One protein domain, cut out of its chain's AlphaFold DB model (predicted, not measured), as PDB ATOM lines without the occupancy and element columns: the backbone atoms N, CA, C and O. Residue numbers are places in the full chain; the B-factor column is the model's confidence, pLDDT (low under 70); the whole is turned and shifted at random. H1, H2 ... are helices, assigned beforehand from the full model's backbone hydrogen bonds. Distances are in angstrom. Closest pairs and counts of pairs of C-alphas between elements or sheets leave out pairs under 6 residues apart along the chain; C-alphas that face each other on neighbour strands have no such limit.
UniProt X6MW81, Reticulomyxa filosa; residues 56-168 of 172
ATOM      1  N   GLU A  56     154.240 164.997 191.195       79.69
ATOM      2  CA  GLU A  56     155.601 165.212 191.688       79.69
ATOM      3  C   GLU A  56     156.576 165.678 190.595       79.69
ATOM      4  O   GLU A  56     157.508 166.430 190.896       79.69
ATOM      5  N   ASP A  57     156.362 165.295 189.339       82.31
ATOM      6  CA  ASP A  57     157.234 165.674 188.228       82.31
ATOM      7  C   ASP A  57     156.989 167.131 187.817       82.31
ATOM      8  O   ASP A  57     157.935 167.906 187.646       82.31
ATOM      9  N   GLU A  58     155.727 167.562 187.785       76.88
ATOM     10  CA  GLU A  58     155.331 168.955 187.597       76.88
ATOM     11  C   GLU A  58     155.865 169.849 188.720       76.88
ATOM     12  O   GLU A  58     156.389 170.936 188.463       76.88
ATOM     13  N   ARG A  59     155.794 169.391 189.976       77.06
ATOM     14  CA  ARG A  59     156.373 170.106 191.128       77.06
ATOM     15  C   ARG A  59     157.876 170.300 190.981       77.06
ATOM     16  O   ARG A  59     158.371 171.405 191.214       77.06
ATOM     17  N   ARG A  60     158.604 169.254 190.577       77.12
ATOM     18  CA  ARG A  60     160.050 169.333 190.320       77.12
ATOM     19  C   ARG A  60     160.359 170.288 189.175       77.12
ATOM     20  O   ARG A  60     161.272 171.099 189.307       77.12
ATOM     21  N   ALA A  61     159.573 170.252 188.102       78.69
ATOM     22  CA  ALA A  61     159.720 171.192 186.999       78.69
ATOM     23  C   ALA A  61     159.536 172.642 187.475       78.69
ATOM     24  O   ALA A  61     160.381 173.489 187.185       78.69
ATOM     25  N   PHE A  62     158.504 172.939 188.278       73.06
ATOM     26  CA  PHE A  62     158.325 174.277 188.852       73.06
ATOM     27  C   PHE A  62     159.485 174.701 189.748       73.06
ATOM     28  O   PHE A  62     159.872 175.866 189.692       73.06
ATOM     29  N   ALA A  63     160.057 173.783 190.533       74.69
ATOM     30  CA  ALA A  63     161.213 174.079 191.372       74.69
ATOM     31  C   ALA A  63     162.417 174.554 190.539       74.69
ATOM     32  O   ALA A  63     163.060 175.527 190.918       74.69
ATOM     33  N   VAL A  64     162.682 173.947 189.378       77.75
ATOM     34  CA  VAL A  64     163.766 174.386 188.479       77.75
ATOM     35  C   VAL A  64     163.529 175.813 187.974       77.75
ATOM     36  O   VAL A  64     164.433 176.645 188.048       77.75
ATOM     37  N   TYR A  65     162.309 176.129 187.528       76.62
ATOM     38  CA  TYR A  65     161.962 177.486 187.077       76.62
ATOM     39  C   TYR A  65     162.094 178.525 188.187       76.62
ATOM     40  O   TYR A  65     162.577 179.630 187.964       76.62
ATOM     41  N   ILE A  66     161.673 178.149 189.388       76.31
ATOM     42  CA  ILE A  66     161.808 178.941 190.600       76.31
ATOM     43  C   ILE A  66     163.283 179.285 190.863       76.31
ATOM     44  O   ILE A  66     163.603 180.444 191.113       76.31
ATOM     45  N   VAL A  67     164.180 178.300 190.791       77.00
ATOM     46  CA  VAL A  67     165.613 178.504 191.041       77.00
ATOM     47  C   VAL A  67     166.221 179.445 190.005       77.00
ATOM     48  O   VAL A  67     166.879 180.415 190.382       77.00
ATOM     49  N   ALA A  68     165.953 179.199 188.722       79.62
ATOM     50  CA  ALA A  68     166.439 180.047 187.638       79.62
ATOM     51  C   ALA A  68     165.977 181.502 187.819       79.62
ATOM     52  O   ALA A  68     166.782 182.424 187.720       79.62
ATOM     53  N   PHE A  69     164.709 181.698 188.194       79.19
ATOM     54  CA  PHE A  69     164.150 183.024 188.441       79.19
ATOM     55  C   PHE A  69     164.861 183.767 189.578       79.19
ATOM     56  O   PHE A  69     165.104 184.968 189.472       79.19
ATOM     57  N   VAL A  70     165.235 183.081 190.663       82.06
ATOM     58  CA  VAL A  70     165.989 183.712 191.762       82.06
ATOM     59  C   VAL A  70     167.364 184.162 191.300       82.06
ATOM     60  O   VAL A  70     167.753 185.294 191.580       82.06
ATOM     61  N   ILE A  71     168.099 183.286 190.614       83.38
ATOM     62  CA  ILE A  71     169.455 183.588 190.144       83.38
ATOM     63  C   ILE A  71     169.411 184.762 189.162       83.38
ATOM     64  O   ILE A  71     170.182 185.707 189.307       83.38
ATOM     65  N   GLU A  72     168.463 184.740 188.225       83.50
ATOM     66  CA  GLU A  72     168.234 185.826 187.272       83.50
ATOM     67  C   GLU A  72     167.893 187.141 187.985       83.50
ATOM     68  O   GLU A  72     168.489 188.173 187.689       83.50
ATOM     69  N   THR A  73     167.012 187.106 188.988       82.62
ATOM     70  CA  THR A  73     166.645 188.305 189.758       82.62
ATOM     71  C   THR A  73     167.853 188.891 190.491       82.62
ATOM     72  O   THR A  73     168.083 190.098 190.439       82.62
ATOM     73  N   VAL A  74     168.657 188.053 191.156       86.38
ATOM     74  CA  VAL A  74     169.880 188.507 191.839       86.38
ATOM     75  C   VAL A  74     170.865 189.105 190.836       86.38
ATOM     76  O   VAL A  74     171.424 190.166 191.104       86.38
ATOM     77  N   ALA A  75     171.050 188.477 189.673       86.44
ATOM     78  CA  ALA A  75     171.929 188.989 188.626       86.44
ATOM     79  C   ALA A  75     171.476 190.366 188.111       86.44
ATOM     80  O   ALA A  75     172.300 191.270 188.001       86.44
ATOM     81  N   VAL A  76     170.175 190.559 187.868       85.19
ATOM     82  CA  VAL A  76     169.613 191.852 187.434       85.19
ATOM     83  C   VAL A  76     169.894 192.953 188.460       85.19
ATOM     84  O   VAL A  76     170.370 194.026 188.091       85.19
ATOM     85  N   VAL A  77     169.686 192.680 189.751       86.88
ATOM     86  CA  VAL A  77     169.984 193.652 190.816       86.88
ATOM     87  C   VAL A  77     171.479 193.965 190.885       86.88
ATOM     88  O   VAL A  77     171.863 195.124 191.013       86.88
ATOM     89  N   LEU A  78     172.346 192.957 190.746       88.50
ATOM     90  CA  LEU A  78     173.797 193.163 190.743       88.50
ATOM     91  C   LEU A  78     174.291 193.993 189.553       88.50
ATOM     92  O   LEU A  78     175.282 194.702 189.702       88.50
ATOM     93  N   VAL A  79     173.631 193.911 188.393       86.94
ATOM     94  CA  VAL A  79     173.946 194.745 187.219       86.94
ATOM     95  C   VAL A  79     173.601 196.217 187.472       86.94
ATOM     96  O   VAL A  79     174.312 197.093 186.987       86.94
ATOM     97  N   ARG A  80     172.553 196.499 188.258       84.31
ATOM     98  CA  ARG A  80     172.163 197.865 188.653       84.31
ATOM     99  C   ARG A  80     173.143 198.493 189.648       84.31
ATOM    100  O   ARG A  80     173.273 199.712 189.701       84.31
ATOM    101  N   ILE A  81     173.823 197.678 190.452       87.25
ATOM    102  CA  ILE A  81     174.811 198.160 191.419       87.25
ATOM    103  C   ILE A  81     176.077 198.603 190.672       87.25
ATOM    104  O   ILE A  81     176.966 197.802 190.386       87.25
ATOM    105  N   GLU A  82     176.163 199.902 190.380       82.38
ATOM    106  CA  GLU A  82     177.310 200.509 189.691       82.38
ATOM    107  C   GLU A  82     178.579 200.479 190.551       82.38
ATOM    108  O   GLU A  82     179.665 200.164 190.065       82.38
ATOM    109  N   ASN A  83     178.442 200.769 191.849       86.50
ATOM    110  CA  ASN A  83     179.554 200.771 192.792       86.50
ATOM    111  C   ASN A  83     179.426 199.622 193.802       86.50
ATOM    112  O   ASN A  83     178.756 199.746 194.831       86.50
ATOM    113  N   LYS A  84     180.111 198.512 193.505       83.88
ATOM    114  CA  LYS A  84     180.165 197.323 194.368       83.88
ATOM    115  C   LYS A  84     180.984 197.538 195.648       83.88
ATOM    116  O   LYS A  84     180.841 196.730 196.561       83.88
ATOM    117  N   ASP A  85     181.752 198.624 195.775       86.50
ATOM    118  CA  ASP A  85     182.519 198.934 196.995       86.50
ATOM    119  C   ASP A  85     181.617 199.272 198.193       86.50
ATOM    120  O   ASP A  85     182.064 199.243 199.338       86.50
ATOM    121  N   GLN A  86     180.334 199.553 197.940       86.62
ATOM    122  CA  GLN A  86     179.313 199.732 198.976       86.62
ATOM    123  C   GLN A  86     178.883 198.413 199.640       86.62
ATOM    124  O   GLN A  86     178.244 198.438 200.691       86.62
ATOM    125  N   LEU A  87     179.225 197.267 199.045       89.38
ATOM    126  CA  LEU A  87     179.047 195.953 199.660       89.38
ATOM    127  C   LEU A  87     180.248 195.629 200.553       89.38
ATOM    128  O   LEU A  87     181.379 196.037 200.271       89.38
ATOM    129  N   SER A  88     180.027 194.825 201.594       92.69
ATOM    130  CA  SER A  88     181.125 194.249 202.375       92.69
ATOM    131  C   SER A  88     182.096 193.446 201.488       92.69
ATOM    132  O   SER A  88     181.755 193.030 200.380       92.69
ATOM    133  N   LYS A  89     183.310 193.154 201.978       91.12
ATOM    134  CA  LYS A  89     184.274 192.306 201.244       91.12
ATOM    135  C   LYS A  89     183.681 190.941 200.868       91.12
ATOM    136  O   LYS A  89     183.953 190.415 199.792       91.12
ATOM    137  N   GLU A  90     182.852 190.384 201.748       91.44
ATOM    138  CA  GLU A  90     182.148 189.117 201.535       91.44
ATOM    139  C   GLU A  90     181.030 189.275 200.495       91.44
ATOM    140  O   GLU A  90     180.890 188.439 199.600       91.44
ATOM    141  N   GLY A  91     180.285 190.382 200.553       91.75
ATOM    142  CA  GLY A  91     179.278 190.750 199.562       91.75
ATOM    143  C   GLY A  91     179.866 190.973 198.167       91.75
ATOM    144  O   GLY A  91     179.289 190.523 197.182       91.75
ATOM    145  N   GLN A  92     181.048 191.582 198.062       92.25
ATOM    146  CA  GLN A  92     181.766 191.767 196.796       92.25
ATOM    147  C   GLN A  92     182.215 190.433 196.187       92.25
ATOM    148  O   GLN A  92     182.049 190.208 194.984       92.25
ATOM    149  N   ALA A  93     182.737 189.519 197.012       92.12
ATOM    150  CA  ALA A  93     183.083 188.169 196.574       92.12
ATOM    151  C   ALA A  93     181.836 187.414 196.079       92.12
ATOM    152  O   ALA A  93     181.850 186.835 194.992       92.12
ATOM    153  N   ALA A  94     180.729 187.498 196.823       92.19
ATOM    154  CA  ALA A  94     179.456 186.900 196.436       92.19
ATOM    155  C   ALA A  94     178.874 187.515 195.151       92.19
ATOM    156  O   ALA A  94     178.400 186.789 194.280       92.19
ATOM    157  N   ALA A  95     178.964 188.835 194.985       91.62
ATOM    158  CA  ALA A  95     178.539 189.532 193.775       91.62
ATOM    159  C   ALA A  95     179.361 189.100 192.555       91.62
ATOM    160  O   ALA A  95     178.812 188.936 191.465       91.62
ATOM    161  N   THR A  96     180.668 188.905 192.732       90.94
ATOM    162  CA  THR A  96     181.567 188.435 191.671       90.94
ATOM    163  C   THR A  96     181.206 187.015 191.252       90.94
ATOM    164  O   THR A  96     180.968 186.785 190.069       90.94
ATOM    165  N   TYR A  97     181.048 186.101 192.215       90.88
ATOM    166  CA  TYR A  97     180.601 184.730 191.953       90.88
ATOM    167  C   TYR A  97     179.272 184.709 191.184       90.88
ATOM    168  O   TYR A  97     179.178 184.116 190.108       90.88
ATOM    169  N   MET A  98     178.262 185.433 191.679       88.75
ATOM    170  CA  MET A  98     176.934 185.480 191.058       88.75
ATOM    171  C   MET A  98     176.944 186.102 189.657       88.75
ATOM    172  O   MET A  98     176.138 185.706 188.824       88.75
ATOM    173  N   SER A  99     177.863 187.032 189.370       85.38
ATOM    174  CA  SER A  99     178.006 187.629 188.032       85.38
ATOM    175  C   SER A  99     178.620 186.660 187.011       85.38
ATOM    176  O   SER A  99     178.439 186.843 185.811       85.38
ATOM    177  N   THR A 100     179.361 185.648 187.470       85.25
ATOM    178  CA  THR A 100     179.991 184.625 186.613       85.25
ATOM    179  C   THR A 100     179.144 183.367 186.431       85.25
ATOM    180  O   THR A 100     179.477 182.513 185.609       85.25
ATOM    181  N   LEU A 101     178.065 183.233 187.203       83.62
ATOM    182  CA  LEU A 101     177.228 182.043 187.216       83.62
ATOM    183  C   LEU A 101     176.272 182.036 186.014       83.62
ATOM    184  O   LEU A 101     175.559 183.008 185.770       83.62
ATOM    185  N   ASP A 102     176.207 180.915 185.293       77.69
ATOM    186  CA  ASP A 102     175.162 180.700 184.287       77.69
ATOM    187  C   ASP A 102     173.806 180.524 184.995       77.69
ATOM    188  O   ASP A 102     173.639 179.652 185.854       77.69
ATOM    189  N   THR A 103     172.826 181.352 184.627       67.38
ATOM    190  CA  THR A 103     171.473 181.380 185.208       67.38
ATOM    191  C   THR A 103     170.699 180.073 185.013       67.38
ATOM    192  O   THR A 103     169.695 179.846 185.687       67.38
ATOM    193  N   LYS A 104     171.169 179.188 184.123       68.88
ATOM    194  CA  LYS A 104     170.588 177.860 183.872       68.88
ATOM    195  C   LYS A 104     171.105 176.771 184.815       68.88
ATOM    196  O   LYS A 104     170.618 175.641 184.747       68.88
ATOM    197  N   LEU A 105     172.084 177.072 185.670       69.44
ATOM    198  CA  LEU A 105     172.645 176.099 186.606       69.44
ATOM    199  C   LEU A 105     171.744 175.902 187.840       69.44
ATOM    200  O   LEU A 105     171.111 176.848 188.314       69.44
ATOM    201  N   PRO A 106     171.681 174.676 188.397       68.94
ATOM    202  CA  PRO A 106     170.918 174.406 189.612       68.94
ATOM    203  C   PRO A 106     171.546 175.080 190.843       68.94
ATOM    204  O   PRO A 106     172.738 175.394 190.859       68.94
ATOM    205  N   PHE A 107     170.768 175.234 191.924       73.88
ATOM    206  CA  PHE A 107     171.314 175.692 193.204       73.88
ATOM    207  C   PHE A 107     172.337 174.696 193.742       73.88
ATOM    208  O   PHE A 107     171.987 173.614 194.218       73.88
ATOM    209  N   THR A 108     173.603 175.099 193.733       80.31
ATOM    210  CA  THR A 108     174.626 174.474 194.562       80.31
ATOM    211  C   THR A 108     174.558 175.062 195.979       80.31
ATOM    212  O   THR A 108     174.061 176.184 196.182       80.31
ATOM    213  N   PRO A 109     175.053 174.336 196.997       81.50
ATOM    214  CA  PRO A 109     175.196 174.883 198.345       81.50
ATOM    215  C   PRO A 109     175.994 176.196 198.371       81.50
ATOM    216  O   PRO A 109     175.668 177.095 199.143       81.50
ATOM    217  N   GLU A 110     176.979 176.323 197.481       85.81
ATOM    218  CA  GLU A 110     177.811 177.513 197.291       85.81
ATOM    219  C   GLU A 110     177.007 178.703 196.752       85.81
ATOM    220  O   GLU A 110     176.981 179.760 197.381       85.81
ATOM    221  N   THR A 111     176.228 178.517 195.679       84.12
ATOM    222  CA  THR A 111     175.326 179.562 195.160       84.12
ATOM    223  C   THR A 111     174.338 180.029 196.230       84.12
ATOM    224  O   THR A 111     174.095 181.223 196.394       84.12
ATOM    225  N   THR A 112     173.808 179.096 197.021       84.44
ATOM    226  CA  THR A 112     172.891 179.422 198.122       84.44
ATOM    227  C   THR A 112     173.588 180.234 199.221       84.44
ATOM    228  O   THR A 112     172.976 181.115 199.824       84.44
ATOM    229  N   ALA A 113     174.859 179.943 199.510       87.69
ATOM    230  CA  ALA A 113     175.652 180.701 200.473       87.69
ATOM    231  C   ALA A 113     175.905 182.131 199.980       87.69
ATOM    232  O   ALA A 113     175.635 183.072 200.718       87.69
ATOM    233  N   HIS A 114     176.302 182.310 198.719       89.69
ATOM    234  CA  HIS A 114     176.516 183.639 198.144       89.69
ATOM    235  C   HIS A 114     175.237 184.476 198.083       89.69
ATOM    236  O   HIS A 114     175.262 185.652 198.441       89.69
ATOM    237  N   ILE A 115     174.098 183.876 197.724       87.31
ATOM    238  CA  ILE A 115     172.804 184.573 197.763       87.31
ATOM    239  C   ILE A 115     172.438 184.968 199.191       87.31
ATOM    240  O   ILE A 115     171.948 186.071 199.401       87.31
ATOM    241  N   LYS A 116     172.704 184.115 200.187       86.94
ATOM    242  CA  LYS A 116     172.504 184.475 201.599       86.94
ATOM    243  C   LYS A 116     173.385 185.637 202.037       86.94
ATOM    244  O   LYS A 116     172.898 186.513 202.749       86.94
ATOM    245  N   THR A 117     174.652 185.636 201.638       90.06
ATOM    246  CA  THR A 117     175.584 186.726 201.934       90.06
ATOM    247  C   THR A 117     175.074 188.025 201.322       90.06
ATOM    248  O   THR A 117     174.865 188.983 202.054       90.06
ATOM    249  N   LEU A 118     174.737 188.031 200.028       89.44
ATOM    250  CA  LEU A 118     174.148 189.199 199.357       89.44
ATOM    251  C   LEU A 118     172.842 189.642 200.017       89.44
ATOM    252  O   LEU A 118     172.632 190.825 200.243       89.44
ATOM    253  N   TRP A 119     171.987 188.699 200.407       88.50
ATOM    254  CA  TRP A 119     170.748 189.009 201.110       88.50
ATOM    255  C   TRP A 119     170.948 189.449 202.564       88.50
ATOM    256  O   TRP A 119     170.005 189.877 203.223       88.50
ATOM    257  N   SER A 120     172.151 189.347 203.112       87.44
ATOM    258  CA  SER A 120     172.467 189.915 204.424       87.44
ATOM    259  C   SER A 120     172.916 191.373 204.303       87.44
ATOM    260  O   SER A 120     172.765 192.125 205.265       87.44
ATOM    261  N   GLU A 121     173.368 191.798 203.118       87.31
ATOM    262  CA  GLU A 121     173.818 193.161 202.837       87.31
ATOM    263  C   GLU A 121     172.627 194.141 202.775       87.31
ATOM    264  O   GLU A 121     171.736 193.988 201.931       87.31
ATOM    265  N   PRO A 122     172.596 195.189 203.621       87.12
ATOM    266  CA  PRO A 122     171.532 196.194 203.591       87.12
ATOM    267  C   PRO A 122     171.459 196.939 202.254       87.12
ATOM    268  O   PRO A 122     170.371 197.177 201.736       87.12
ATOM    269  N   PHE A 123     172.619 197.251 201.672       88.88
ATOM    270  CA  PHE A 123     172.714 197.962 200.399       88.88
ATOM    271  C   PHE A 123     172.113 197.152 199.240       88.88
ATOM    272  O   PHE A 123     171.339 197.678 198.444       88.88
ATOM    273  N   PHE A 124     172.378 195.842 199.195       88.00
ATOM    274  CA  PHE A 124     171.789 194.958 198.187       88.00
ATOM    275  C   PHE A 124     170.257 194.916 198.281       88.00
ATOM    276  O   PHE A 124     169.582 194.966 197.254       88.00
ATOM    277  N   LYS A 125     169.696 194.861 199.499       84.75
ATOM    278  CA  LYS A 125     168.235 194.892 199.703       84.75
ATOM    279  C   LYS A 125     167.612 196.186 199.201       84.75
ATOM    280  O   LYS A 125     166.571 196.131 198.559       84.75
ATOM    281  N   GLN A 126     168.258 197.320 199.458       84.50
ATOM    282  CA  GLN A 126     167.777 198.610 198.979       84.50
ATOM    283  C   GLN A 126     167.722 198.640 197.444       84.50
ATOM    284  O   GLN A 126     166.678 198.943 196.872       84.50
ATOM    285  N   CYS A 127     168.806 198.243 196.769       85.50
ATOM    286  CA  CYS A 127     168.821 198.166 195.307       85.50
ATOM    287  C   CYS A 127     167.783 197.169 194.769       85.50
ATOM    288  O   CYS A 127     167.150 197.420 193.747       85.50
ATOM    289  N   PHE A 128     167.573 196.049 195.464       84.19
ATOM    290  CA  PHE A 128     166.534 195.083 195.115       84.19
ATOM    291  C   PHE A 128     165.129 195.703 195.181       84.19
ATOM    292  O   PHE A 128     164.337 195.522 194.259       84.19
ATOM    293  N   GLU A 129     164.807 196.442 196.245       79.31
ATOM    294  CA  GLU A 129     163.504 197.103 196.409       79.31
ATOM    295  C   GLU A 129     163.247 198.165 195.329       79.31
ATOM    296  O   GLU A 129     162.135 198.262 194.794       79.31
ATOM    297  N   GLU A 130     164.284 198.911 194.949       76.94
ATOM    298  CA  GLU A 130     164.223 199.861 193.841       76.94
ATOM    299  C   GLU A 130     163.954 199.135 192.507       76.94
ATOM    300  O   GLU A 130     163.000 199.481 191.808       76.94
ATOM    301  N   GLU A 131     164.685 198.060 192.184       73.06
ATOM    302  CA  GLU A 131     164.481 197.294 190.939       73.06
ATOM    303  C   GLU A 131     163.087 196.686 190.807       73.06
ATOM    304  O   GLU A 131     162.475 196.718 189.732       73.06
ATOM    305  N   VAL A 132     162.565 196.146 191.908       64.50
ATOM    306  CA  VAL A 132     161.214 195.578 191.961       64.50
ATOM    307  C   VAL A 132     160.159 196.626 191.612       64.50
ATOM    308  O   VAL A 132     159.150 196.295 190.986       64.50
ATOM    309  N   THR A 133     160.407 197.886 191.967       63.03
ATOM    310  CA  THR A 133     159.488 198.997 191.712       63.03
ATOM    311  C   THR A 133     159.517 199.447 190.246       63.03
ATOM    312  O   THR A 133     158.474 199.814 189.705       63.03
ATOM    313  N   TYR A 134     160.678 199.389 189.579       57.72
ATOM    314  CA  TYR A 134     160.849 199.897 188.210       57.72
ATOM    315  C   TYR A 134     160.540 198.881 187.102       57.72
ATOM    316  O   TYR A 134     159.977 199.265 186.076       57.72
ATOM    317  N   THR A 135     160.904 197.607 187.271       51.75
ATOM    318  CA  THR A 135     161.064 196.707 186.110       51.75
ATOM    319  C   THR A 135     160.077 195.530 186.087       51.75
ATOM    320  O   THR A 135     159.867 194.928 185.035       51.75
ATOM    321  N   ILE A 136     159.408 195.186 187.200       53.03
ATOM    322  CA  ILE A 136     158.725 193.882 187.321       53.03
ATOM    323  C   ILE A 136     157.225 194.015 187.607       53.03
ATOM    324  O   ILE A 136     156.723 193.748 188.697       53.03
ATOM    325  N   PHE A 137     156.460 194.301 186.552       50.81
ATOM    326  CA  PHE A 137     155.029 193.991 186.497       50.81
ATOM    327  C   PHE A 137     154.829 192.535 186.042       50.81
ATOM    328  O   PHE A 137     154.287 192.275 184.976       50.81
ATOM    329  N   GLN A 138     155.288 191.562 186.834       49.22
ATOM    330  CA  GLN A 138     154.835 190.165 186.780       49.22
ATOM    331  C   GLN A 138     154.492 189.758 188.207       49.22
ATOM    332  O   GLN A 138     155.350 189.351 188.982       49.22
ATOM    333  N   LEU A 139     153.227 190.007 188.553       48.47
ATOM    334  CA  LEU A 139     152.600 189.850 189.863       48.47
ATOM    335  C   LEU A 139     153.342 188.885 190.812       48.47
ATOM    336  O   LEU A 139     153.338 187.676 190.593       48.47
ATOM    337  N   LYS A 140     153.811 189.433 191.942       47.06
ATOM    338  CA  LYS A 140     154.319 188.727 193.133       47.06
ATOM    339  C   LYS A 140     155.788 188.245 193.091       47.06
ATOM    340  O   LYS A 140     156.057 187.074 193.342       47.06
ATOM    341  N   ILE A 141     156.738 189.188 193.111       45.44
ATOM    342  CA  ILE A 141     157.925 189.075 194.004       45.44
ATOM    343  C   ILE A 141     157.504 188.621 195.435       45.44
ATOM    344  O   ILE A 141     158.218 187.899 196.129       45.44
ATOM    345  N   ILE A 142     156.272 188.985 195.816       48.53
ATOM    346  CA  ILE A 142     155.576 188.887 197.111       48.53
ATOM    347  C   ILE A 142     155.380 187.470 197.698       48.53
ATOM    348  O   ILE A 142     155.181 187.370 198.903       48.53
ATOM    349  N   ILE A 143     155.459 186.363 196.944       47.25
ATOM    350  CA  ILE A 143     155.437 185.007 197.564       47.25
ATOM    351  C   ILE A 143     156.815 184.343 197.539       47.25
ATOM    352  O   ILE A 143     157.172 183.587 198.441       47.25
ATOM    353  N   PHE A 144     157.620 184.661 196.532       45.03
ATOM    354  CA  PHE A 144     158.871 183.965 196.294       45.03
ATOM    355  C   PHE A 144     159.987 184.433 197.240       45.03
ATOM    356  O   PHE A 144     160.730 183.627 197.800       45.03
ATOM    357  N   PHE A 145     160.015 185.735 197.531       47.44
ATOM    358  CA  PHE A 145     160.901 186.282 198.549       47.44
ATOM    359  C   PHE A 145     160.525 185.825 199.979       47.44
ATOM    360  O   PHE A 145     161.395 185.577 200.813       47.44
ATOM    361  N   LEU A 146     159.229 185.595 200.239       46.62
ATOM    362  CA  LEU A 146     158.687 185.101 201.516       46.62
ATOM    363  C   LEU A 146     159.154 183.665 201.864       46.62
ATOM    364  O   LEU A 146     159.173 183.273 203.030       46.62
ATOM    365  N   PHE A 147     159.576 182.888 200.862       40.28
ATOM    366  CA  PHE A 147     160.152 181.549 201.011       40.28
ATOM    367  C   PHE A 147     161.671 181.565 201.242       40.28
ATOM    368  O   PHE A 147     162.194 180.730 201.984       40.28
ATOM    369  N   CYS A 148     162.369 182.546 200.657       39.19
ATOM    370  CA  CYS A 148     163.825 182.700 200.741       39.19
ATOM    371  C   CYS A 148     164.359 182.925 202.167       39.19
ATOM    372  O   CYS A 148     165.532 182.650 202.397       39.19
ATOM    373  N   LEU A 149     163.547 183.361 203.141       44.81
ATOM    374  CA  LEU A 149     164.024 183.563 204.521       44.81
ATOM    375  C   LEU A 149     163.567 182.515 205.546       44.81
ATOM    376  O   LEU A 149     164.264 182.286 206.529       44.81
ATOM    377  N   CYS A 150     162.422 181.859 205.355       42.47
ATOM    378  CA  CYS A 150     161.830 181.032 206.416       42.47
ATOM    379  C   CYS A 150     162.422 179.604 206.495       42.47
ATOM    380  O   CYS A 150     162.260 178.918 207.501       42.47
ATOM    381  N   LEU A 151     163.117 179.133 205.449       40.62
ATOM    382  CA  LEU A 151     163.479 177.711 205.280       40.62
ATOM    383  C   LEU A 151     164.962 177.416 205.087       40.62
ATOM    384  O   LEU A 151     165.359 176.278 204.848       40.62
ATOM    385  N   LEU A 152     165.795 178.415 205.343       45.75
ATOM    386  CA  LEU A 152     167.221 178.223 205.565       45.75
ATOM    387  C   LEU A 152     167.554 177.500 206.882       45.75
ATOM    388  O   LEU A 152     168.718 177.178 207.105       45.75
ATOM    389  N   CYS A 153     166.543 177.196 207.711       42.69
ATOM    390  CA  CYS A 153     166.708 176.541 209.008       42.69
ATOM    391  C   CYS A 153     166.142 175.103 209.099       42.69
ATOM    392  O   CYS A 153     166.560 174.371 209.987       42.69
ATOM    393  N   MET A 154     165.255 174.617 208.211       37.34
ATOM    394  CA  MET A 154     164.738 173.233 208.320       37.34
ATOM    395  C   MET A 154     164.330 172.604 206.976       37.34
ATOM    396  O   MET A 154     163.348 173.005 206.373       37.34
ATOM    397  N   SER A 155     165.051 171.556 206.562       37.69
ATOM    398  CA  SER A 155     164.648 170.480 205.633       37.69
ATOM    399  C   SER A 155     163.754 170.854 204.428       37.69
ATOM    400  O   SER A 155     162.532 170.975 204.515       37.69
ATOM    401  N   ILE A 156     164.370 170.893 203.244       40.88
ATOM    402  CA  ILE A 156     163.776 171.184 201.922       40.88
ATOM    403  C   ILE A 156     162.537 170.316 201.570       40.88
ATOM    404  O   ILE A 156     161.717 170.727 200.752       40.88
ATOM    405  N   LYS A 157     162.310 169.169 202.232       38.69
ATOM    406  CA  LYS A 157     161.115 168.323 202.014       38.69
ATOM    407  C   LYS A 157     159.819 168.871 202.633       38.69
ATOM    408  O   LYS A 157     158.764 168.710 202.037       38.69
ATOM    409  N   ALA A 158     159.871 169.540 203.788       37.06
ATOM    410  CA  ALA A 158     158.671 170.055 204.485       37.06
ATOM    411  C   ALA A 158     158.141 171.380 203.897       37.06
ATOM    412  O   ALA A 158     157.094 171.910 204.267       37.06
ATOM    413  N   THR A 159     158.930 171.924 202.990       40.09
ATOM    414  CA  THR A 159     159.002 173.326 202.615       40.09
ATOM    415  C   THR A 159     158.199 173.570 201.357       40.09
ATOM    416  O   THR A 159     157.335 174.439 201.319       40.09
ATOM    417  N   ILE A 160     158.368 172.677 200.385       41.00
ATOM    418  CA  ILE A 160     157.511 172.582 199.209       41.00
ATOM    419  C   ILE A 160     156.060 172.331 199.654       41.00
ATOM    420  O   ILE A 160     155.168 173.046 199.217       41.00
ATOM    421  N   THR A 161     155.815 171.452 200.631       40.16
ATOM    422  CA  THR A 161     154.466 171.200 201.179       40.16
ATOM    423  C   THR A 161     153.810 172.452 201.781       40.16
ATOM    424  O   THR A 161     152.611 172.660 201.619       40.16
ATOM    425  N   LYS A 162     154.584 173.324 202.441       37.44
ATOM    426  CA  LYS A 162     154.083 174.581 203.028       37.44
ATOM    427  C   LYS A 162     153.936 175.714 202.010       37.44
ATOM    428  O   LYS A 162     153.028 176.527 202.150       37.44
ATOM    429  N   LEU A 163     154.773 175.753 200.970       39.19
ATOM    430  CA  LEU A 163     154.593 176.668 199.835       39.19
ATOM    431  C   LEU A 163     153.284 176.364 199.098       39.19
ATOM    432  O   LEU A 163     152.548 177.272 198.726       39.19
ATOM    433  N   PHE A 164     152.976 175.073 198.958       40.38
ATOM    434  CA  PHE A 164     151.693 174.583 198.471       40.38
ATOM    435  C   PHE A 164     150.549 175.047 199.397       40.38
ATOM    436  O   PHE A 164     149.605 175.677 198.929       40.38
ATOM    437  N   PHE A 165     150.671 174.870 200.715       34.94
ATOM    438  CA  PHE A 165     149.679 175.333 201.701       34.94
ATOM    439  C   PHE A 165     149.369 176.845 201.604       34.94
ATOM    440  O   PHE A 165     148.209 177.245 201.616       34.94
ATOM    441  N   PHE A 166     150.387 177.697 201.434       33.41
ATOM    442  CA  PHE A 166     150.229 179.162 201.388       33.41
ATOM    443  C   PHE A 166     149.600 179.681 200.079       33.41
ATOM    444  O   PHE A 166     148.993 180.749 200.055       33.41
ATOM    445  N   PHE A 167     149.701 178.912 198.991       39.28
ATOM    446  CA  PHE A 167     148.959 179.138 197.744       39.28
ATOM    447  C   PHE A 167     147.568 178.473 197.739       39.28
ATOM    448  O   PHE A 167     146.901 178.472 196.704       39.28
ATOM    449  N   GLY A 168     147.113 177.917 198.869       33.88
ATOM    450  CA  GLY A 168     145.800 177.284 198.998       33.88
ATOM    451  C   GLY A 168     145.740 175.825 198.537       33.88
ATOM    452  O   GLY A 168     144.667 175.354 198.174       33.88
TER     453      GLY A 168
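What this domain is: This is residues 56 to 168 of the 172 residues of a protein of Reticulomyxa filosa (UniProt X6MW81). One long helix, H1, makes the longest axis, and five shorter helices lie to one side of it: H2, H3 and H4 cluster by its later half, H5 and H6 loosely by the rest. The printed part has 113 residues, six named helices in order H1 to H6 and no named strand: all helix, compact, radius of gyration of the C-alphas 14.4 A, spans 43 by 30 by 25 A.

Where its parts are: H1, residues 56 to 80, runs 36.7 A from C-alpha 56 at (155.601, 165.212, 191.688). H2 is residues 89 to 100, H3 109 to 120, H4 122 to 135 (20.4 A), H5 141 to 150, and H6 157 to 166, ending at (150.229, 179.162, 201.388).

How they stand to each other: H1 touches H4 with residues 77 to 80 alone, about perpendicular at 76 degrees; the closest C-alphas, Val 77 and Phe 128, are 5.7 A apart. H1 touches H2 with residues 71 to 78 alone (Ala 75 and Ser 99, closest C-alphas, 6.3 A). H2 touches H3 at a steep tilt of 53 degrees, opposite ways; the closest C-alphas, Ala 94 and His 114, are 4.7 A apart. H5 is near H1; H6 and H1 are apart. Every O i to N i+4 pair is within hydrogen-bond range in H1 to H4, 3 of 6 in H5, 5 of 6 in H6.

The domain as a whole: The C-alphas farthest apart, Glu 56 and Asp 85, are 43.5 A apart. There is no cut and no long link. Residues 103 to 106 and 132 to 168 have pLDDT under 70.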